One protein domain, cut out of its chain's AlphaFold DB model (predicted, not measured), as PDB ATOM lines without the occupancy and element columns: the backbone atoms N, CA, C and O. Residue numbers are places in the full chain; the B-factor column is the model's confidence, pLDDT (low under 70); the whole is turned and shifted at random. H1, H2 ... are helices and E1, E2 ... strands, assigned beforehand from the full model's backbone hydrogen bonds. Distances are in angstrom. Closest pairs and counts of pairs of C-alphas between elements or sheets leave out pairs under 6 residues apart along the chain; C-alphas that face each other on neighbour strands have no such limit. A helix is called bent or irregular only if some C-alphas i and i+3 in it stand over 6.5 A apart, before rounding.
ATOM      1  N   LYS A 885     120.962 173.905 187.869       60.78
ATOM      2  CA  LYS A 885     120.590 175.233 188.372       60.78
ATOM      3  C   LYS A 885     121.251 175.448 189.737       60.78
ATOM      4  O   LYS A 885     121.153 174.585 190.610       60.78
ATOM      5  N   ARG A 886     121.939 176.585 189.904       65.19
ATOM      6  CA  ARG A 886     122.535 176.992 191.189       65.19
ATOM      7  C   ARG A 886     121.463 176.979 192.283       65.19
ATOM      8  O   ARG A 886     120.274 177.093 191.973       65.19
ATOM      9  N   TRP A 887     121.877 176.900 193.550       68.62
ATOM     10  CA  TRP A 887     120.946 177.126 194.657       68.62
ATOM     11  C   TRP A 887     120.227 178.457 194.419       68.62
ATOM     12  O   TRP A 887     120.889 179.480 194.246       68.62
ATOM     13  N   LEU A 888     118.891 178.447 194.373       73.88
ATOM     14  CA  LEU A 888     118.119 179.686 194.328       73.88
ATOM     15  C   LEU A 888     118.514 180.505 195.560       73.88
ATOM     16  O   LEU A 888     118.335 180.028 196.678       73.88
ATOM     17  N   GLU A 889     119.071 181.702 195.368       81.62
ATOM     18  CA  GLU A 889     119.676 182.491 196.456       81.62
ATOM     19  C   GLU A 889     118.689 182.721 197.617       81.62
ATOM     20  O   GLU A 889     119.055 182.588 198.782       81.62
ATOM     21  N   GLN A 890     117.402 182.900 197.299       85.31
ATOM     22  CA  GLN A 890     116.278 182.983 198.246       85.31
ATOM     23  C   GLN A 890     116.148 181.791 199.221       85.31
ATOM     24  O   GLN A 890     115.575 181.934 200.300       85.31
ATOM     25  N   ASN A 891     116.660 180.606 198.865       88.31
ATOM     26  CA  ASN A 891     116.609 179.417 199.716       88.31
ATOM     27  C   ASN A 891     117.763 179.374 200.725       88.31
ATOM     28  O   ASN A 891     117.570 178.796 201.795       88.31
ATOM     29  N   LYS A 892     118.928 179.984 200.443       92.94
ATOM     30  CA  LYS A 892     120.094 179.907 201.344       92.94
ATOM     31  C   LYS A 892     119.774 180.424 202.757       92.94
ATOM     32  O   LYS A 892     120.032 179.671 203.691       92.94
ATOM     33  N   PRO A 893     119.125 181.594 202.966       95.75
ATOM     34  CA  PRO A 893     118.784 182.059 204.316       95.75
ATOM     35  C   PRO A 893     117.805 181.136 205.054       95.75
ATOM     36  O   PRO A 893     117.893 180.986 206.271       95.75
ATOM     37  N   ARG A 894     116.881 180.477 204.336       95.75
ATOM     38  CA  ARG A 894     115.949 179.496 204.922       95.75
ATOM     39  C   ARG A 894     116.679 178.231 205.371       95.75
ATOM     40  O   ARG A 894     116.411 177.733 206.460       95.75
ATOM     41  N   VAL A 895     117.582 177.718 204.538       96.56
ATOM     42  CA  VAL A 895     118.357 176.502 204.823       96.56
ATOM     43  C   VAL A 895     119.393 176.763 205.917       96.56
ATOM     44  O   VAL A 895     119.515 175.953 206.828       96.56
ATOM     45  N   ASP A 896     120.063 177.915 205.909       97.31
ATOM     46  CA  ASP A 896     121.003 178.292 206.969       97.31
ATOM     47  C   ASP A 896     120.303 178.521 208.318       97.31
ATOM     48  O   ASP A 896     120.765 178.019 209.339       97.31
ATOM     49  N   LYS A 897     119.119 179.157 208.328       97.81
ATOM     50  CA  LYS A 897     118.267 179.252 209.528       97.81
ATOM     51  C   LYS A 897     117.907 177.869 210.087       97.81
ATOM     52  O   LYS A 897     117.930 177.683 211.301       97.81
ATOM     53  N   LEU A 898     117.560 176.903 209.233       98.38
ATOM     54  CA  LEU A 898     117.286 175.528 209.673       98.38
ATOM     55  C   LEU A 898     118.532 174.854 210.248       98.38
ATOM     56  O   LEU A 898     118.436 174.159 211.254       98.38
ATOM     57  N   ILE A 899     119.698 175.081 209.647       98.19
ATOM     58  CA  ILE A 899     120.969 174.563 210.155       98.19
ATOM     59  C   ILE A 899     121.296 175.187 211.515       98.19
ATOM     60  O   ILE A 899     121.618 174.448 212.438       98.19
ATOM     61  N   ALA A 900     121.081 176.491 211.699       98.06
ATOM     62  CA  ALA A 900     121.190 177.141 213.003       98.06
ATOM     63  C   ALA A 900     120.204 176.560 214.038       98.06
ATOM     64  O   ALA A 900     120.589 176.353 215.185       98.06
ATOM     65  N   GLN A 901     118.967 176.214 213.646       98.25
ATOM     66  CA  GLN A 901     118.024 175.503 214.526       98.25
ATOM     67  C   GLN A 901     118.525 174.102 214.924       98.25
ATOM     68  O   GLN A 901     118.330 173.704 216.068       98.25
ATOM     69  N   ILE A 902     119.190 173.364 214.025       98.31
ATOM     70  CA  ILE A 902     119.817 172.071 214.355       98.31
ATOM     71  C   ILE A 902     121.017 172.285 215.292       98.31
ATOM     72  O   ILE A 902     121.152 171.591 216.297       98.31
ATOM     73  N   GLU A 903     121.874 173.269 215.008       97.56
ATOM     74  CA  GLU A 903     123.009 173.620 215.868       97.56
ATOM     75  C   GLU A 903     122.546 174.060 217.273       97.56
ATOM     76  O   GLU A 903     123.209 173.750 218.266       97.56
ATOM     77  N   ASP A 904     121.408 174.748 217.401       97.31
ATOM     78  CA  ASP A 904     120.826 175.106 218.699       97.31
ATOM     79  C   ASP A 904     120.125 173.931 219.412       97.31
ATOM     80  O   ASP A 904     120.232 173.847 220.634       97.31
ATOM     81  N   GLU A 905     119.510 172.977 218.701       97.25
ATOM     82  CA  GLU A 905     118.963 171.749 219.314       97.25
ATOM     83  C   GLU A 905     120.074 170.902 219.962       97.25
ATOM     84  O   GLU A 905     119.926 170.413 221.080       97.25
ATOM     85  N   PHE A 906     121.235 170.803 219.305       96.25
ATOM     86  CA  PHE A 906     122.413 170.084 219.812       96.25
ATOM     87  C   PHE A 906     123.401 170.972 220.596       96.25
ATOM     88  O   PHE A 906     124.532 170.558 220.855       96.25
ATOM     89  N   LYS A 907     123.011 172.184 221.015       93.94
ATOM     90  CA  LYS A 907     123.893 173.167 221.687       93.94
ATOM     91  C   LYS A 907     124.543 172.660 222.974       93.94
ATOM     92  O   LYS A 907     125.659 173.064 223.289       93.94
ATOM     93  N   SER A 908     123.877 171.753 223.685       92.12
ATOM     94  CA  SER A 908     124.395 171.079 224.885       92.12
ATOM     95  C   SER A 908     125.665 170.257 224.632       92.12
ATOM     96  O   SER A 908     126.433 170.036 225.563       92.12
ATOM     97  N   SER A 909     125.925 169.842 223.387       86.94
ATOM     98  CA  SER A 909     127.155 169.134 223.002       86.94
ATOM     99  C   SER A 909     128.394 170.034 222.907       86.94
ATOM    100  O   SER A 909     129.500 169.521 222.761       86.94
ATOM    101  N   GLY A 910     128.220 171.363 222.904       88.19
ATOM    102  CA  GLY A 910     129.274 172.334 222.584       88.19
ATOM    103  C   GLY A 910     129.707 172.352 221.109       88.19
ATOM    104  O   GLY A 910     130.471 173.230 220.713       88.19
ATOM    105  N   HIS A 911     129.215 171.424 220.280       86.81
ATOM    106  CA  HIS A 911     129.615 171.289 218.880       86.81
ATOM    107  C   HIS A 911     128.991 172.379 217.998       86.81
ATOM    108  O   HIS A 911     127.859 172.826 218.220       86.81
ATOM    109  N   ARG A 912     129.723 172.798 216.966       93.38
ATOM    110  CA  ARG A 912     129.287 173.756 215.937       93.38
ATOM    111  C   ARG A 912     129.897 173.374 214.596       93.38
ATOM    112  O   ARG A 912     131.026 172.886 214.532       93.38
ATOM    113  N   LEU A 913     129.162 173.614 213.516       96.00
ATOM    114  CA  LEU A 913     129.638 173.346 212.168       96.00
ATOM    115  C   LEU A 913     130.701 174.367 211.770       96.00
ATOM    116  O   LEU A 913     130.479 175.578 211.831       96.00
ATOM    117  N   LYS A 914     131.837 173.882 211.259       96.06
ATOM    118  CA  LYS A 914     132.797 174.747 210.568       96.06
ATOM    119  C   LYS A 914     132.089 175.404 209.379       96.06
ATOM    120  O   LYS A 914     131.385 174.731 208.624       96.06
ATOM    121  N   ARG A 915     132.261 176.716 209.215       97.12
ATOM    122  CA  ARG A 915     131.708 177.490 208.095       97.12
ATOM    123  C   ARG A 915     132.822 177.898 207.129       97.12
ATOM    124  O   ARG A 915     133.968 178.082 207.542       97.12
ATOM    125  N   SER A 916     132.493 178.022 205.846       95.88
ATOM    126  CA  SER A 916     133.413 178.526 204.825       95.88
ATOM    127  C   SER A 916     133.671 180.021 204.991       95.88
ATOM    128  O   SER A 916     132.746 180.795 205.231       95.88
ATOM    129  N   THR A 917     134.918 180.431 204.768       96.06
ATOM    130  CA  THR A 917     135.329 181.839 204.668       96.06
ATOM    131  C   THR A 917     134.910 182.503 203.352       96.06
ATOM    132  O   THR A 917     135.075 183.709 203.222       96.06
ATOM    133  N   VAL A 918     134.396 181.744 202.375       94.50
ATOM    134  CA  VAL A 918     133.977 182.265 201.059       94.50
ATOM    135  C   VAL A 918     132.563 182.851 201.103       94.50
ATOM    136  O   VAL A 918     132.344 183.965 200.639       94.50
ATOM    137  N   ASP A 919     131.593 182.102 201.638       94.50
ATOM    138  CA  ASP A 919     130.168 182.479 201.644       94.50
ATOM    139  C   ASP A 919     129.379 181.933 202.860       94.50
ATOM    140  O   ASP A 919     128.152 181.816 202.822       94.50
ATOM    141  N   GLY A 920     130.073 181.555 203.942       96.31
ATOM    142  CA  GLY A 920     129.461 181.033 205.171       96.31
ATOM    143  C   GLY A 920     128.943 179.590 205.091       96.31
ATOM    144  O   GLY A 920     128.405 179.082 206.082       96.31
ATOM    145  N   ALA A 921     129.107 178.905 203.952       96.19
ATOM    146  CA  ALA A 921     128.574 177.559 203.751       96.19
ATOM    147  C   ALA A 921     129.061 176.547 204.805       96.19
ATOM    148  O   ALA A 921     130.262 176.487 205.088       96.19
ATOM    149  N   PRO A 922     128.163 175.727 205.374       97.44
ATOM    150  CA  PRO A 922     128.514 174.759 206.402       97.44
ATOM    151  C   PRO A 922     129.329 173.580 205.858       97.44
ATOM    152  O   PRO A 922     129.230 173.190 204.689       97.44
ATOM    153  N   TRP A 923     130.115 172.986 206.751       96.81
ATOM    154  CA  TRP A 923     130.983 171.842 206.495       96.81
ATOM    155  C   TRP A 923     130.730 170.727 207.532       96.81
ATOM    156  O   TRP A 923     131.410 170.671 208.558       96.81
ATOM    157  N   PRO A 924     129.752 169.828 207.296       95.88
ATOM    158  CA  PRO A 924     129.415 168.713 208.191       95.88
ATOM    159  C   PRO A 924     130.350 167.501 208.004       95.88
ATOM    160  O   PRO A 924     129.906 166.354 207.936       95.88
ATOM    161  N   PHE A 925     131.661 167.740 207.920       95.31
ATOM    162  CA  PHE A 925     132.691 166.729 207.649       95.31
ATOM    163  C   PHE A 925     133.983 167.037 208.432       95.31
ATOM    164  O   PHE A 925     134.088 168.089 209.063       95.31
ATOM    165  N   VAL A 926     134.990 166.153 208.369       92.62
ATOM    166  CA  VAL A 926     136.327 166.338 208.991       92.62
ATOM    167  C   VAL A 926     136.871 167.767 208.812       92.62
ATOM    168  O   VAL A 926     137.031 168.243 207.688       92.62
ATOM    169  N   GLY A 927     137.183 168.460 209.911       91.31
ATOM    170  CA  GLY A 927     137.438 169.909 209.912       91.31
ATOM    171  C   GLY A 927     138.646 170.382 209.087       91.31
ATOM    172  O   GLY A 927     138.595 171.477 208.516       91.31
ATOM    173  N   HIS A 928     139.710 169.576 208.971       87.44
ATOM    174  CA  HIS A 928     140.871 169.876 208.115       87.44
ATOM    175  C   HIS A 928     140.692 169.447 206.651       87.44
ATOM    176  O   HIS A 928     141.550 169.745 205.835       87.44
ATOM    177  N   HIS A 929     139.573 168.812 206.282       89.69
ATOM    178  CA  HIS A 929     139.311 168.346 204.909       89.69
ATOM    179  C   HIS A 929     138.561 169.369 204.042       89.69
ATOM    180  O   HIS A 929     138.222 169.055 202.901       89.69
ATOM    181  N   MET A 930     138.256 170.554 204.579       92.06
ATOM    182  CA  MET A 930     137.476 171.593 203.900       92.06
ATOM    183  C   MET A 930     138.304 172.278 202.796       92.06
ATOM    184  O   MET A 930     139.334 172.872 203.125       92.06
ATOM    185  N   PRO A 931     137.862 172.264 201.520       86.50
ATOM    186  CA  PRO A 931     138.503 173.023 200.446       86.50
ATOM    187  C   PRO A 931     138.541 174.524 200.757       86.50
ATOM    188  O   PRO A 931     137.604 175.051 201.364       86.50
ATOM    189  N   ARG A 932     139.580 175.233 200.292       86.75
ATOM    190  CA  ARG A 932     139.665 176.701 200.435       86.75
ATOM    191  C   ARG A 932     138.521 177.395 199.686       86.75
ATOM    192  O   ARG A 932     138.009 178.410 200.135       86.75
ATOM    193  N   GLU A 933     138.100 176.802 198.574       85.50
ATOM    194  CA  GLU A 933     137.021 177.244 197.693       85.50
ATOM    195  C   GLU A 933     135.617 176.745 198.104       85.50
ATOM    196  O   GLU A 933     134.678 176.831 197.307       85.50
ATOM    197  N   TRP A 934     135.432 176.166 199.301       91.12
ATOM    198  CA  TRP A 934     134.128 175.612 199.698       91.12
ATOM    199  C   TRP A 934     133.025 176.679 199.680       91.12
ATOM    200  O   TRP A 934     133.232 177.795 200.143       91.12
ATOM    201  N   SER A 935     131.850 176.342 199.141       91.69
ATOM    202  CA  SER A 935     130.744 177.293 198.975       91.69
ATOM    203  C   SER A 935     129.378 176.613 199.018       91.69
ATOM    204  O   SER A 935     129.278 175.395 198.835       91.69
ATOM    205  N   TRP A 936     128.302 177.391 199.164       93.31
ATOM    206  CA  TRP A 936     126.922 176.896 199.104       93.31
ATOM    207  C   TRP A 936     126.629 176.227 197.756       93.31
ATOM    208  O   TRP A 936     125.890 175.248 197.698       93.31
ATOM    209  N   ASN A 937     127.242 176.704 196.669       88.19
ATOM    210  CA  ASN A 937     127.123 176.083 195.350       88.19
ATOM    211  C   ASN A 937     127.839 174.718 195.283       88.19
ATOM    212  O   ASN A 937     127.305 173.780 194.690       88.19
ATOM    213  N   HIS A 938     129.005 174.569 195.924       88.31
ATOM    214  CA  HIS A 938     129.691 173.274 196.036       88.31
ATOM    215  C   HIS A 938     128.902 172.281 196.905       88.31
ATOM    216  O   HIS A 938     128.695 171.138 196.490       88.31
ATOM    217  N   LEU A 939     128.376 172.742 198.044       91.75
ATOM    218  CA  LEU A 939     127.497 171.977 198.932       91.75
ATOM    219  C   LEU A 939     126.235 171.489 198.194       91.75
ATOM    220  O   LEU A 939     125.926 170.298 198.221       91.75
ATOM    221  N   TYR A 940     125.553 172.378 197.462       89.06
ATOM    222  CA  TYR A 940     124.362 172.037 196.675       89.06
ATOM    223  C   TYR A 940     124.650 170.984 195.602       89.06
ATOM    224  O   TYR A 940     123.984 169.952 195.547       89.06
ATOM    225  N   ARG A 941     125.676 171.209 194.768       84.94
ATOM    226  CA  ARG A 941     126.061 170.287 193.683       84.94
ATOM    227  C   ARG A 941     126.395 168.897 194.217       84.94
ATOM    228  O   ARG A 941     125.963 167.900 193.636       84.94
ATOM    229  N   PHE A 942     127.092 168.824 195.351       89.38
ATOM    230  CA  PHE A 942     127.362 167.565 196.036       89.38
ATOM    231  C   PHE A 942     126.065 166.839 196.432       89.38
ATOM    232  O   PHE A 942     125.891 165.673 196.066       89.38
ATOM    233  N   PHE A 943     125.120 167.509 197.100       93.81
ATOM    234  CA  PHE A 943     123.855 166.877 197.493       93.81
ATOM    235  C   PHE A 943     122.923 166.561 196.312       93.81
ATOM    236  O   PHE A 943     122.243 165.538 196.359       93.81
ATOM    237  N   CYS A 944     122.967 167.309 195.205       89.38
ATOM    238  CA  CYS A 944     122.296 166.944 193.950       89.38
ATOM    239  C   CYS A 944     122.816 165.618 193.369       89.38
ATOM    240  O   CYS A 944     122.021 164.746 193.013       89.38
ATOM    241  N   PHE A 945     124.139 165.405 193.344       86.81
ATOM    242  CA  PHE A 945     124.712 164.115 192.942       86.81
ATOM    243  C   PHE A 945     124.297 162.972 193.878       86.81
ATOM    244  O   PHE A 945     123.991 161.871 193.411       86.81
ATOM    245  N   ARG A 946     124.273 163.215 195.196       92.19
ATOM    246  CA  ARG A 946     123.828 162.214 196.178       92.19
ATOM    247  C   ARG A 946     122.346 161.876 196.009       92.19
ATOM    248  O   ARG A 946     122.014 160.694 195.960       92.19
ATOM    249  N   TYR A 947     121.495 162.883 195.817       93.75
ATOM    250  CA  TYR A 947     120.073 162.737 195.503       93.75
ATOM    251  C   TYR A 947     119.845 161.884 194.249       93.75
ATOM    252  O   TYR A 947     119.123 160.892 194.309       93.75
ATOM    253  N   MET A 948     120.512 162.199 193.131       90.56
ATOM    254  CA  MET A 948     120.386 161.410 191.900       90.56
ATOM    255  C   MET A 948     120.852 159.967 192.088       90.56
ATOM    256  O   MET A 948     120.155 159.042 191.680       90.56
ATOM    257  N   ARG A 949     121.989 159.738 192.761       90.81
ATOM    258  CA  ARG A 949     122.470 158.372 193.023       90.81
ATOM    259  C   ARG A 949     121.513 157.587 193.926       90.81
ATOM    260  O   ARG A 949     121.320 156.393 193.697       90.81
ATOM    261  N   MET A 950     120.898 158.251 194.905       93.56
ATOM    262  CA  MET A 950     119.856 157.667 195.746       93.56
ATOM    263  C   MET A 950     118.625 157.306 194.906       93.56
ATOM    264  O   MET A 950     118.238 156.142 194.892       93.56
ATOM    265  N   ARG A 951     118.069 158.254 194.143       93.25
ATOM    266  CA  ARG A 951     116.883 158.067 193.289       93.25
ATOM    267  C   ARG A 951     117.061 156.967 192.240       93.25
ATOM    268  O   ARG A 951     116.201 156.103 192.095       93.25
ATOM    269  N   ASP A 952     118.166 157.011 191.499       90.38
ATOM    270  CA  ASP A 952     118.340 156.218 190.278       90.38
ATOM    271  C   ASP A 952     118.934 154.824 190.524       90.38
ATOM    272  O   ASP A 952     118.875 153.980 189.626       90.38
ATOM    273  N   VAL A 953     119.504 154.570 191.712       91.25
ATOM    274  CA  VAL A 953     120.171 153.296 192.039       91.25
ATOM    275  C   VAL A 953     119.751 152.734 193.396       91.25
ATOM    276  O   VAL A 953     119.243 151.617 193.440       91.25
ATOM    277  N   CYS A 954     119.961 153.458 194.500       91.69
ATOM    278  CA  CYS A 954     119.792 152.875 195.838       91.69
ATOM    279  C   CYS A 954     118.306 152.684 196.206       91.69
ATOM    280  O   CYS A 954     117.862 151.583 196.519       91.69
ATOM    281  N   ASN A 955     117.505 153.738 196.054       94.44
ATOM    282  CA  ASN A 955     116.083 153.790 196.391       94.44
ATOM    283  C   ASN A 955     115.167 153.279 195.261       94.44
ATOM    284  O   ASN A 955     113.962 153.500 195.293       94.44
ATOM    285  N   VAL A 956     115.710 152.587 194.250       92.56
ATOM    286  CA  VAL A 956     115.036 152.242 192.974       92.56
ATOM    287  C   VAL A 956     113.746 151.405 193.116       92.56
ATOM    288  O   VAL A 956     112.984 151.254 192.160       92.56
ATOM    289  N   LYS A 957     113.489 150.841 194.304       91.00
ATOM    290  CA  LYS A 957     112.249 150.123 194.652       91.00
ATOM    291  C   LYS A 957     111.081 151.052 195.029       91.00
ATOM    292  O   LYS A 957     109.943 150.590 195.026       91.00
ATOM    293  N   TRP A 958     111.344 152.322 195.337       94.19
ATOM    294  CA  TRP A 958     110.396 153.267 195.934       94.19
ATOM    295  C   TRP A 958     110.324 154.578 195.134       94.19
ATOM    296  O   TRP A 958     111.238 154.914 194.379       94.19
ATOM    297  N   LYS A 959     109.254 155.367 195.317       92.75
ATOM    298  CA  LYS A 959     109.273 156.777 194.894       92.75
ATOM    299  C   LYS A 959     110.227 157.516 195.834       92.75
ATOM    300  O   LYS A 959     110.014 157.506 197.042       92.75
ATOM    301  N   THR A 960     111.266 158.154 195.304       92.69
ATOM    302  CA  THR A 960     112.046 159.098 196.117       92.69
ATOM    303  C   THR A 960     111.208 160.356 196.311       92.69
ATOM    304  O   THR A 960     110.669 160.881 195.336       92.69
ATOM    305  N   ILE A 961     111.044 160.772 197.565       94.94
ATOM    306  CA  ILE A 961     110.235 161.935 197.958       94.94
ATOM    307  C   ILE A 961     111.103 163.112 198.410       94.94
ATOM    308  O   ILE A 961     110.635 164.239 198.421       94.94
ATOM    309  N   ASP A 962     112.356 162.850 198.764       96.44
ATOM    310  CA  ASP A 962     113.310 163.813 199.305       96.44
ATOM    311  C   ASP A 962     113.813 164.817 198.265       96.44
ATOM    312  O   ASP A 962     113.690 164.613 197.056       96.44
ATOM    313  N   THR A 963     114.463 165.879 198.737       94.94
ATOM    314  CA  THR A 963     115.154 166.859 197.892       94.94
ATOM    315  C   THR A 963     116.644 166.922 198.253       94.94
ATOM    316  O   THR A 963     117.045 166.465 199.327       94.94
ATOM    317  N   PRO A 964     117.502 167.523 197.406       94.62
ATOM    318  CA  PRO A 964     118.872 167.860 197.798       94.62
ATOM    319  C   PRO A 964     118.947 168.722 199.073       94.62
ATOM    320  O   PRO A 964     119.927 168.626 199.808       94.62
ATOM    321  N   GLU A 965     117.914 169.526 199.365       95.44
ATOM    322  CA  GLU A 965     117.850 170.328 200.593       95.44
ATOM    323  C   GLU A 965     117.551 169.468 201.827       95.44
ATOM    324  O   GLU A 965     118.266 169.583 202.822       95.44
ATOM    325  N   THR A 966     116.548 168.577 201.782       97.62
ATOM    326  CA  THR A 966     116.256 167.698 202.932       97.62
ATOM    327  C   THR A 966     117.400 166.720 203.190       97.62
ATOM    328  O   THR A 966     117.723 166.456 204.344       97.62
ATOM    329  N   LEU A 967     118.089 166.259 202.138       97.62
ATOM    330  CA  LEU A 967     119.298 165.440 202.254       97.62
ATOM    331  C   LEU A 967     120.470 166.175 202.920       97.62
ATOM    332  O   LEU A 967     121.168 165.563 203.728       97.62
ATOM    333  N   LEU A 968     120.687 167.466 202.630       97.50
ATOM    334  CA  LEU A 968     121.667 168.265 203.377       97.50
ATOM    335  C   LEU A 968     121.272 168.357 204.852       97.50
ATOM    336  O   LEU A 968     122.102 168.124 205.728       97.50
ATOM    337  N   LEU A 969     120.020 168.725 205.124       98.38
ATOM    338  CA  LEU A 969     119.540 168.979 206.479       98.38
ATOM    339  C   LEU A 969     119.578 167.714 207.345       98.38
ATOM    340  O   LEU A 969     119.965 167.789 208.506       98.38
ATOM    341  N   GLU A 970     119.269 166.548 206.775       98.50
ATOM    342  CA  GLU A 970     119.443 165.250 207.432       98.50
ATOM    343  C   GLU A 970     120.926 164.936 207.684       98.50
ATOM    344  O   GLU A 970     121.276 164.504 208.779       98.50
ATOM    345  N   CYS A 971     121.821 165.199 206.723       98.38
ATOM    346  CA  CYS A 971     123.262 165.007 206.920       98.38
ATOM    347  C   CYS A 971     123.817 165.910 208.031       98.38
ATOM    348  O   CYS A 971     124.693 165.491 208.783       98.38
ATOM    349  N   VAL A 972     123.303 167.137 208.149       98.25
ATOM    350  CA  VAL A 972     123.634 168.062 209.239       98.25
ATOM    351  C   VAL A 972     123.054 167.574 210.567       98.25
ATOM    352  O   VAL A 972     123.779 167.545 211.555       98.25
ATOM    353  N   TYR A 973     121.792 167.137 210.600       98.25
ATOM    354  CA  TYR A 973     121.164 166.589 211.806       98.25
ATOM    355  C   TYR A 973     121.923 165.367 212.337       98.25
ATOM    356  O   TYR A 973     122.303 165.341 213.506       98.25
ATOM    357  N   GLN A 974     122.221 164.395 211.469       97.69
ATOM    358  CA  GLN A 974     122.983 163.202 211.841       97.69
ATOM    359  C   GLN A 974     124.416 163.564 212.260       97.69
ATOM    360  O   GLN A 974     124.867 163.084 213.295       97.69
ATOM    361  N   HIS A 975     125.100 164.483 211.560       96.44
ATOM    362  CA  HIS A 975     126.414 164.984 211.988       96.44
ATOM    363  C   HIS A 975     126.374 165.591 213.399       96.44
ATOM    364  O   HIS A 975     127.246 165.297 214.213       96.44
ATOM    365  N   MET A 976     125.385 166.430 213.715       96.56
ATOM    366  CA  MET A 976     125.290 167.032 215.049       96.56
ATOM    367  C   MET A 976     124.960 165.985 216.126       96.56
ATOM    368  O   MET A 976     125.557 166.024 217.199       96.56
ATOM    369  N   ALA A 977     124.103 165.006 215.820       95.56
ATOM    370  CA  ALA A 977     123.764 163.909 216.727       95.56
ATOM    371  C   ALA A 977     124.952 162.976 217.039       95.56
ATOM    372  O   ALA A 977     125.109 162.541 218.179       95.56
ATOM    373  N   THR A 978     125.816 162.681 216.060       93.75
ATOM    374  CA  THR A 978     126.943 161.734 216.209       93.75
ATOM    375  C   THR A 978     128.298 162.395 216.500       93.75
ATOM    376  O   THR A 978     129.327 161.710 216.515       93.75
ATOM    377  N   LYS A 979     128.333 163.726 216.688       93.31
ATOM    378  CA  LYS A 979     129.554 164.565 216.677       93.31
ATOM    379  C   LYS A 979     130.360 164.475 215.358       93.31
ATOM    380  O   LYS A 979     131.555 164.759 215.336       93.31
ATOM    381  N   GLY A 980     129.724 164.068 214.256       92.06
ATOM    382  CA  GLY A 980     130.315 163.953 212.915       92.06
ATOM    383  C   GLY A 980     130.847 162.566 212.541       92.06
ATOM    384  O   GLY A 980     131.592 162.446 211.565       92.06
ATOM    385  N   ARG A 981     130.469 161.535 213.306       92.75
ATOM    386  CA  ARG A 981     130.827 160.124 213.087       92.75
ATOM    387  C   ARG A 981     129.719 159.335 212.389       92.75
ATOM    388  O   ARG A 981     128.564 159.752 212.393       92.75
ATOM    389  N   ASP A 982     130.045 158.170 211.844       94.31
ATOM    390  CA  ASP A 982     129.033 157.175 211.485       94.31
ATOM    391  C   ASP A 982     128.585 156.340 212.701       94.31
ATOM    392  O   ASP A 982     129.381 156.050 213.594       94.31
ATOM    393  N   GLU A 983     127.315 155.921 212.721       93.25
ATOM    394  CA  GLU A 983     126.729 155.131 213.822       93.25
ATOM    395  C   GLU A 983     127.382 153.739 213.998       93.25
ATOM    396  O   GLU A 983     127.334 153.168 215.090       93.25
ATOM    397  N   PHE A 984     127.993 153.175 212.944       94.75
ATOM    398  CA  PHE A 984     128.379 151.763 212.893       94.75
ATOM    399  C   PHE A 984     129.837 151.488 213.288       94.75
ATOM    400  O   PHE A 984     130.047 150.632 214.141       94.75
ATOM    401  N   LEU A 985     130.828 152.189 212.725       93.31
ATOM    402  CA  LEU A 985     132.249 152.050 213.094       93.31
ATOM    403  C   LEU A 985     132.743 153.153 214.041       93.31
ATOM    404  O   LEU A 985     133.822 152.997 214.614       93.31
ATOM    405  N   GLY A 986     131.982 154.241 214.212       92.69
ATOM    406  CA  GLY A 986     132.400 155.406 214.996       92.69
ATOM    407  C   GLY A 986     133.471 156.253 214.307       92.69
ATOM    408  O   GLY A 986     134.268 156.900 214.983       92.69
ATOM    409  N   LEU A 987     133.531 156.246 212.974       93.56
ATOM    410  CA  LEU A 987     134.558 156.947 212.206       93.56
ATOM    411  C   LEU A 987     134.052 158.299 211.677       93.56
ATOM    412  O   LEU A 987     132.894 158.409 211.267       93.56
ATOM    413  N   PRO A 988     134.905 159.339 211.640       94.50
ATOM    414  CA  PRO A 988     134.524 160.655 211.146       94.50
ATOM    415  C   PRO A 988     134.399 160.648 209.618       94.50
ATOM    416  O   PRO A 988     135.154 159.973 208.920       94.50
ATOM    417  N   ILE A 989     133.447 161.409 209.075       95.50
ATOM    418  CA  ILE A 989     133.068 161.302 207.656       95.50
ATOM    419  C   ILE A 989     133.674 162.435 206.805       95.50
ATOM    420  O   ILE A 989     133.789 163.584 207.241       95.50
ATOM    421  N   THR A 990     134.046 162.138 205.553       95.06
ATOM    422  CA  THR A 990     134.575 163.121 204.589       95.06
ATOM    423  C   THR A 990     133.995 162.971 203.180       95.06
ATOM    424  O   THR A 990     133.409 161.947 202.854       95.06
ATOM    425  N   ILE A 991     134.140 163.967 202.300       92.62
ATOM    426  CA  ILE A 991     133.554 163.926 200.942       92.62
ATOM    427  C   ILE A 991     134.478 163.357 199.860       92.62
ATOM    428  O   ILE A 991     134.010 163.077 198.754       92.62
ATOM    429  N   TRP A 992     135.769 163.184 200.156       88.50
ATOM    430  CA  TRP A 992     136.793 162.862 199.159       88.50
ATOM    431  C   TRP A 992     136.532 161.531 198.453       88.50
ATOM    432  O   TRP A 992     136.286 160.498 199.079       88.50
ATOM    433  N   LEU A 993     136.528 161.572 197.119       84.44
ATOM    434  CA  LEU A 993     136.096 160.458 196.281       84.44
ATOM    435  C   LEU A 993     137.015 159.249 196.486       84.44
ATOM    436  O   LEU A 993     138.224 159.346 196.284       84.44
ATOM    437  N   GLN A 994     136.416 158.109 196.847       85.69
ATOM    438  CA  GLN A 994     137.128 156.864 197.167       85.69
ATOM    439  C   GLN A 994     138.136 157.014 198.325       85.69
ATOM    440  O   GLN A 994     139.159 156.334 198.338       85.69
ATOM    441  N   HIS A 995     137.861 157.893 199.293       92.12
ATOM    442  CA  HIS A 995     138.415 157.791 200.647       92.12
ATOM    443  C   HIS A 995     137.759 156.604 201.381       92.12
ATOM    444  O   HIS A 995     136.570 156.368 201.147       92.12
ATOM    445  N   PRO A 996     138.434 155.886 202.301       93.88
ATOM    446  CA  PRO A 996     137.761 154.897 203.156       93.88
ATOM    447  C   PRO A 996     136.587 155.528 203.924       93.88
ATOM    448  O   PRO A 996     135.473 155.006 203.963       93.88
ATOM    449  N   LEU A 997     136.832 156.747 204.413       95.94
ATOM    450  CA  LEU A 997     135.879 157.587 205.142       95.94
ATOM    451  C   LEU A 997     134.945 158.411 204.232       95.94
ATOM    452  O   LEU A 997     134.302 159.351 204.696       95.94
ATOM    453  N   CYS A 998     134.890 158.112 202.926       95.38
ATOM    454  CA  CYS A 998     134.051 158.849 201.977       95.38
ATOM    455  C   CYS A 998     132.572 158.685 202.336       95.38
ATOM    456  O   CYS A 998     132.116 157.557 202.515       95.38
ATOM    457  N   LEU A 999     131.818 159.786 202.368       96.19
ATOM    458  CA  LEU A 999     130.390 159.798 202.654       96.19
ATOM    459  C   LEU A 999     129.674 158.789 201.759       96.19
ATOM    460  O   LEU A 999     129.762 158.837 200.526       96.19
ATOM    461  N   SER A1000     128.922 157.919 202.399       96.00
ATOM    462  CA  SER A1000     127.994 156.972 201.818       96.00
ATOM    463  C   SER A1000     126.600 157.290 202.353       96.00
ATOM    464  O   SER A1000     126.465 157.831 203.448       96.00
ATOM    465  N   ILE A1001     125.567 156.976 201.570       96.44
ATOM    466  CA  ILE A1001     124.185 156.999 202.058       96.44
ATOM    467  C   ILE A1001     123.708 155.554 202.051       96.44
ATOM    468  O   ILE A1001     123.493 154.976 200.981       96.44
ATOM    469  N   GLY A1002     123.636 154.964 203.237       94.62
ATOM    470  CA  GLY A1002     123.054 153.649 203.460       94.62
ATOM    471  C   GLY A1002     121.560 153.740 203.735       94.62
ATOM    472  O   GLY A1002     121.002 154.818 203.961       94.62
ATOM    473  N   HIS A1003     120.908 152.582 203.748       93.81
ATOM    474  CA  HIS A1003     119.681 152.438 204.524       93.81
ATOM    475  C   HIS A1003     120.058 152.457 206.014       93.81
ATOM    476  O   HIS A1003     121.090 151.889 206.379       93.81
ATOM    477  N   ARG A1004     119.221 153.059 206.869       94.25
ATOM    478  CA  ARG A1004     119.250 152.741 208.305       94.25
ATOM    479  C   ARG A1004     118.679 151.335 208.492       94.25
ATOM    480  O   ARG A1004     119.425 150.439 208.866       94.25
ATOM    481  N   HIS A1005     117.424 151.140 208.080       93.38
ATOM    482  CA  HIS A1005     116.749 149.844 208.068       93.38
ATOM    483  C   HIS A1005     116.598 149.281 206.650       93.38
ATOM    484  O   HIS A1005     116.087 149.947 205.730       93.38
ATOM    485  N   HIS A1006     117.039 148.038 206.454       89.56
ATOM    486  CA  HIS A1006     117.054 147.401 205.136       89.56
ATOM    487  C   HIS A1006     115.645 147.034 204.637       89.56
ATOM    488  O   HIS A1006     114.720 146.754 205.390       89.56
ATOM    489  N   GLY A1007     115.456 147.054 203.313       88.69
ATOM    490  CA  GLY A1007     114.172 146.748 202.664       88.69
ATOM    491  C   GLY A1007     113.189 147.924 202.599       88.69
ATOM    492  O   GLY A1007     112.512 148.073 201.578       88.69
ATOM    493  N   PHE A1008     113.165 148.787 203.615       93.12
ATOM    494  CA  PHE A1008     112.348 150.005 203.677       93.12
ATOM    495  C   PHE A1008     112.800 151.096 202.681       93.12
ATOM    496  O   PHE A1008     113.845 150.992 202.035       93.12
ATOM    497  N   GLN A1009     111.991 152.148 202.526       95.81
ATOM    498  CA  GLN A1009     112.273 153.305 201.664       95.81
ATOM    499  C   GLN A1009     113.486 154.093 202.169       95.81
ATOM    500  O   GLN A1009     113.595 154.337 203.366       95.81
ATOM    501  N   MET A1010     114.373 154.549 201.280       97.12
ATOM    502  CA  MET A1010     115.324 155.609 201.638       97.12
ATOM    503  C   MET A1010     114.563 156.934 201.667       97.12
ATOM    504  O   MET A1010     114.032 157.353 200.636       97.12
ATOM    505  N   ARG A1011     114.479 157.537 202.852       97.31
ATOM    506  CA  ARG A1011     113.812 158.814 203.129       97.31
ATOM    507  C   ARG A1011     114.474 159.514 204.317       97.31
ATOM    508  O   ARG A1011     114.975 158.848 205.223       97.31
ATOM    509  N   THR A1012     114.462 160.836 204.294       98.44
ATOM    510  CA  THR A1012     114.807 161.722 205.411       98.44
ATOM    511  C   THR A1012     113.653 161.799 206.415       98.44
ATOM    512  O   THR A1012     112.517 161.429 206.109       98.44
ATOM    513  N   GLY A1013     113.929 162.315 207.610       98.06
ATOM    514  CA  GLY A1013     112.929 162.640 208.627       98.06
ATOM    515  C   GLY A1013     112.101 163.889 208.309       98.06
ATOM    516  O   GLY A1013     111.222 164.246 209.088       98.06
ATOM    517  N   PHE A1014     112.356 164.577 207.190       98.19
ATOM    518  CA  PHE A1014     111.598 165.764 206.799       98.19
ATOM    519  C   PHE A1014     110.271 165.394 206.126       98.19
ATOM    520  O   PHE A1014     110.237 164.777 205.063       98.19
ATOM    521  N   ASN A1015     109.162 165.830 206.724       96.69
ATOM    522  CA  ASN A1015     107.799 165.573 206.245       96.69
ATOM    523  C   ASN A1015     107.343 166.496 205.091       96.69
ATOM    524  O   ASN A1015     106.227 166.356 204.594       96.69
ATOM    525  N   THR A1016     108.198 167.423 204.643       96.38
ATOM    526  CA  THR A1016     107.928 168.363 203.545       96.38
ATOM    527  C   THR A1016     109.180 168.622 202.705       96.38
ATOM    528  O   THR A1016     110.304 168.560 203.201       96.38
ATOM    529  N   LEU A1017     108.980 168.949 201.423       94.56
ATOM    530  CA  LEU A1017     110.042 169.197 200.440       94.56
ATOM    531  C   LEU A1017     110.827 170.488 200.713       94.56
ATOM    532  O   LEU A1017     111.989 170.606 200.321       94.56
ATOM    533  N   THR A1018     110.170 171.461 201.350       94.56
ATOM    534  CA  THR A1018     110.654 172.828 201.583       94.56
ATOM    535  C   THR A1018     110.466 173.225 203.055       94.56
ATOM    536  O   THR A1018     109.663 174.107 203.371       94.56
ATOM    537  N   PRO A1019     111.191 172.591 203.996       97.06
ATOM    538  CA  PRO A1019     111.074 172.921 205.414       97.06
ATOM    539  C   PRO A1019     111.408 174.399 205.679       97.06
ATOM    540  O   PRO A1019     112.238 175.007 204.993       97.06
ATOM    541  N   THR A1020     110.748 174.972 206.690       97.44
ATOM    542  CA  THR A1020     110.887 176.380 207.145       97.44
ATOM    543  C   THR A1020     111.145 176.517 208.655       97.44
ATOM    544  O   THR A1020     111.496 177.598 209.146       97.44
ATOM    545  N   ASP A1021     110.971 175.409 209.378       98.00
ATOM    546  CA  ASP A1021     111.179 175.239 210.814       98.00
ATOM    547  C   ASP A1021     111.520 173.769 211.111       98.00
ATOM    548  O   ASP A1021     110.910 172.882 210.513       98.00
ATOM    549  N   LEU A1022     112.468 173.503 212.010       98.06
ATOM    550  CA  LEU A1022     112.895 172.145 212.354       98.06
ATOM    551  C   LEU A1022     111.804 171.372 213.114       98.06
ATOM    552  O   LEU A1022     111.426 170.280 212.699       98.06
ATOM    553  N   LYS A1023     111.257 171.948 214.194       97.56
ATOM    554  CA  LYS A1023     110.392 171.232 215.151       97.56
ATOM    555  C   LYS A1023     109.013 170.877 214.591       97.56
ATOM    556  O   LYS A1023     108.379 169.950 215.078       97.56
ATOM    557  N   LYS A1024     108.552 171.590 213.559       97.69
ATOM    558  CA  LYS A1024     107.300 171.280 212.840       97.69
ATOM    559  C   LYS A1024     107.452 170.246 211.722       97.69
ATOM    560  O   LYS A1024     106.462 169.617 211.349       97.69
ATOM    561  N   HIS A1025     108.648 170.112 211.148       98.12
ATOM    562  CA  HIS A1025     108.836 169.376 209.895       98.12
ATOM    563  C   HIS A1025     109.754 168.161 209.998       98.12
ATOM    564  O   HIS A1025     109.737 167.336 209.090       98.12
ATOM    565  N   TYR A1026     110.554 168.045 211.060       98.31
ATOM    566  CA  TYR A1026     111.456 166.918 211.266       98.31
ATOM    567  C   TYR A1026     110.889 165.909 212.265       98.31
ATOM    568  O   TYR A1026     110.521 166.269 213.383       98.31
ATOM    569  N   ASN A1027     110.886 164.637 211.880       97.81
ATOM    570  CA  ASN A1027     110.622 163.503 212.752       97.81
ATOM    571  C   ASN A1027     111.721 162.444 212.572       97.81
ATOM    572  O   ASN A1027     111.880 161.872 211.495       97.81
ATOM    573  N   ALA A1028     112.451 162.136 213.647       96.12
ATOM    574  CA  ALA A1028     113.515 161.138 213.611       96.12
ATOM    575  C   ALA A1028     113.003 159.720 213.282       96.12
ATOM    576  O   ALA A1028     113.702 158.981 212.594       96.12
ATOM    577  N   SER A1029     111.780 159.349 213.698       96.31
ATOM    578  CA  SER A1029     111.215 158.014 213.413       96.31
ATOM    579  C   SER A1029     110.779 157.824 211.958       96.31
ATOM    580  O   SER A1029     110.557 156.698 211.518       96.31
ATOM    581  N   ASP A1030     110.695 158.914 211.192       96.38
ATOM    582  CA  ASP A1030     110.461 158.881 209.753       96.38
ATOM    583  C   ASP A1030     111.763 158.698 208.944       96.38
ATOM    584  O   ASP A1030     111.691 158.309 207.777       96.38
ATOM    585  N   SER A1031     112.939 158.946 209.541       97.69
ATOM    586  CA  SER A1031     114.239 158.916 208.856       97.69
ATOM    587  C   SER A1031     114.815 157.504 208.728       97.69
ATOM    588  O   SER A1031     115.176 156.859 209.716       97.69
ATOM    589  N   ASN A1032     114.975 157.049 207.482       97.62
ATOM    590  CA  ASN A1032     115.512 155.730 207.143       97.62
ATOM    591  C   ASN A1032     116.753 155.771 206.225       97.62
ATOM    592  O   ASN A1032     117.163 154.748 205.668       97.62
ATOM    593  N   ILE A1033     117.377 156.936 206.052       97.25
ATOM    594  CA  ILE A1033     118.736 157.013 205.501       97.25
ATOM    595  C   ILE A1033     119.762 157.152 206.614       97.25
ATOM    596  O   ILE A1033     119.499 157.793 207.630       97.25
ATOM    597  N   LEU A1034     120.944 156.591 206.383       96.88
ATOM    598  CA  LEU A1034     122.101 156.796 207.240       96.88
ATOM    599  C   LEU A1034     123.237 157.435 206.441       96.88
ATOM    600  O   LEU A1034     123.635 156.913 205.396       96.88
ATOM    601  N   PHE A1035     123.773 158.540 206.948       97.81
ATOM    602  CA  PHE A1035     125.024 159.119 206.477       97.81
ATOM    603  C   PHE A1035     126.192 158.476 207.225       97.81
ATOM    604  O   PHE A1035     126.312 158.584 208.441       97.81
ATOM    605  N   GLU A1036     127.048 157.776 206.488       97.06
ATOM    606  CA  GLU A1036     128.100 156.936 207.066       97.06
ATOM    607  C   GLU A1036     129.358 156.894 206.192       97.06
ATOM    608  O   GLU A1036     129.383 157.447 205.089       97.06
ATOM    609  N   THR A1037     130.415 156.225 206.656       97.00
ATOM    610  CA  THR A1037     131.608 156.000 205.829       97.00
ATOM    611  C   THR A1037     131.356 154.962 204.730       97.00
ATOM    612  O   THR A1037     130.475 154.101 204.823       97.00
ATOM    613  N   GLN A1038     132.160 155.003 203.664       95.31
ATOM    614  CA  GLN A1038     132.107 153.994 202.608       95.31
ATOM    615  C   GLN A1038     132.473 152.604 203.146       95.31
ATOM    616  O   GLN A1038     131.892 151.624 202.683       95.31
ATOM    617  N   CYS A1039     133.388 152.511 204.114       95.31
ATOM    618  CA  CYS A1039     133.728 151.249 204.768       95.31
ATOM    619  C   CYS A1039     132.579 150.704 205.629       95.31
ATOM    620  O   CYS A1039     132.263 149.526 205.485       95.31
ATOM    621  N   SER A1040     131.884 151.540 206.408       96.38
ATOM    622  CA  SER A1040     130.705 151.131 207.189       96.38
ATOM    623  C   SER A1040     129.591 150.568 206.302       96.38
ATOM    624  O   SER A1040     129.163 149.431 206.490       96.38
ATOM    625  N   ASN A1041     129.197 151.297 205.249       96.31
ATOM    626  CA  ASN A1041     128.146 150.836 204.332       96.31
ATOM    627  C   ASN A1041     128.562 149.549 203.584       96.31
ATOM    628  O   ASN A1041     127.749 148.655 203.372       96.31
ATOM    629  N   LYS A1042     129.847 149.405 203.223       95.44
ATOM    630  CA  LYS A1042     130.366 148.161 202.627       95.44
ATOM    631  C   LYS A1042     130.375 146.984 203.605       95.44
ATOM    632  O   LYS A1042     130.070 145.880 203.177       95.44
ATOM    633  N   ALA A1043     130.717 147.200 204.873       95.25
ATOM    634  CA  ALA A1043     130.770 146.151 205.891       95.25
ATOM    635  C   ALA A1043     129.370 145.625 206.257       95.25
ATOM    636  O   ALA A1043     129.191 144.421 206.400       95.25
ATOM    637  N   LYS A1044     128.370 146.513 206.353       94.62
ATOM    638  CA  LYS A1044     126.955 146.149 206.568       94.62
ATOM    639  C   LYS A1044     126.288 145.556 205.322       94.62
ATOM    640  O   LYS A1044     125.454 144.663 205.427       94.62
ATOM    641  N   TRP A1045     126.657 146.053 204.139       92.44
ATOM    642  CA  TRP A1045     126.229 145.568 202.826       92.44
ATOM    643  C   TRP A1045     124.702 145.446 202.650       92.44
ATOM    644  O   TRP A1045     124.021 146.445 202.417       92.44
ATOM    645  N   ASN A1046     124.170 144.223 202.705       89.44
ATOM    646  CA  ASN A1046     122.738 143.921 202.745       89.44
ATOM    647  C   ASN A1046     122.393 142.918 203.862       89.44
ATOM    648  O   ASN A1046     121.372 142.229 203.773       89.44
ATOM    649  N   PHE A1047     123.277 142.786 204.851       90.12
ATOM    650  CA  PHE A1047     123.121 141.879 205.981       90.12
ATOM    651  C   PHE A1047     122.018 142.376 206.923       90.12
ATOM    652  O   PHE A1047     121.717 143.566 206.980       90.12
TER     653      PHE A1047
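Overview. This is residues 885 to 1047 of the 1134 residues of an uncharacterized protein of Rachicladosporium antarcticum (UniProt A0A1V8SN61). A small two-stranded ribbon, E1 and E2, packs with E2 on one side of helix H3, which stands in the middle of the domain; H1 runs side by side with H3 on its opposite side, and H2 crosses the end of H3 where H3 begins. Short H5 packs on E1 away from H3, short H4 sits beside H1, and long loops cover this core, residues 906 to 935 and 979 to 998 on one side and 1004 to 1021 on the other. The printed part has 163 residues with five named helices and two named strands, in the order H1, H2, H3, E1, H4, E2, H5; the sheet E1 - E2 is antiparallel. The class is mostly helix, though under half of the residues are in named elements. The whole is compact, with a radius of gyration of the C-alphas of 14.8 A, and rounded, spanning 41 by 35 by 32 A.

Along the chain. Find C-alpha 999 at (130.390, 159.798, 202.654); from there strand E1 runs through residues 999 to 1003. Strand E2 is residues 1033 to 1037, and helix H5 follows at once, residues 1038 to 1044. Helix H3, residues 964 to 978, is 21.0 A long, from C-alpha 964 at (118.872, 167.860, 197.798). Helix H2, residues 936 to 954, measures 25.3 A and is neither bent nor irregular, but only just: C-alphas 951 and 954 are 6.5 A apart. Helix H1, residues 889 to 905, also measures 25.3 A, starts at (119.676, 182.491, 196.456) and is only just irregular, with C-alphas 890 and 893 6.6 A apart. Helix H4 is residues 1022 to 1025.

Arrangement. Look first at antiparallel neighbours E1 and E2, where N 1000 and O 1036 are 2.8 A apart and N 1034 and O 1002 3.0 A, both within hydrogen-bond range. The closest C-alphas of E2 and H3, Phe 1035 and Cys 971, are 6.2 A apart; those of E1 and H5, Ser 1000 and Gln 1038, 5.1 A. H3 touches H1, closest at C-alphas 973 and 902, 6.2 A, at a shallow tilt of 19 degrees, the same way. With residues 964 to 968 alone H3 touches H2, about perpendicular at 84 degrees, closest at C-alphas 964 and 943, 5.1 A. H4 only just touches H1, with 3 pairs of C-alphas within 8 A, the closest Leu 1022 and Leu 898, 6.2 A. H3 and H5 are apart. Every O i to N i+4 pair is within hydrogen-bond range in H2, H3 and H5, and 11 of 13 in H1; H4 is too short for such a pair.

Size, cuts and confidence. The C-alphas farthest apart, Gln 890 and Phe 1047, are 42.4 A apart. The printed part has no cut. The links H1 to H2, H3 to E1 and E1 to H4 are long. Mean pLDDT of the printed part is 93.4; look for values under 70 at residues 885 to 887.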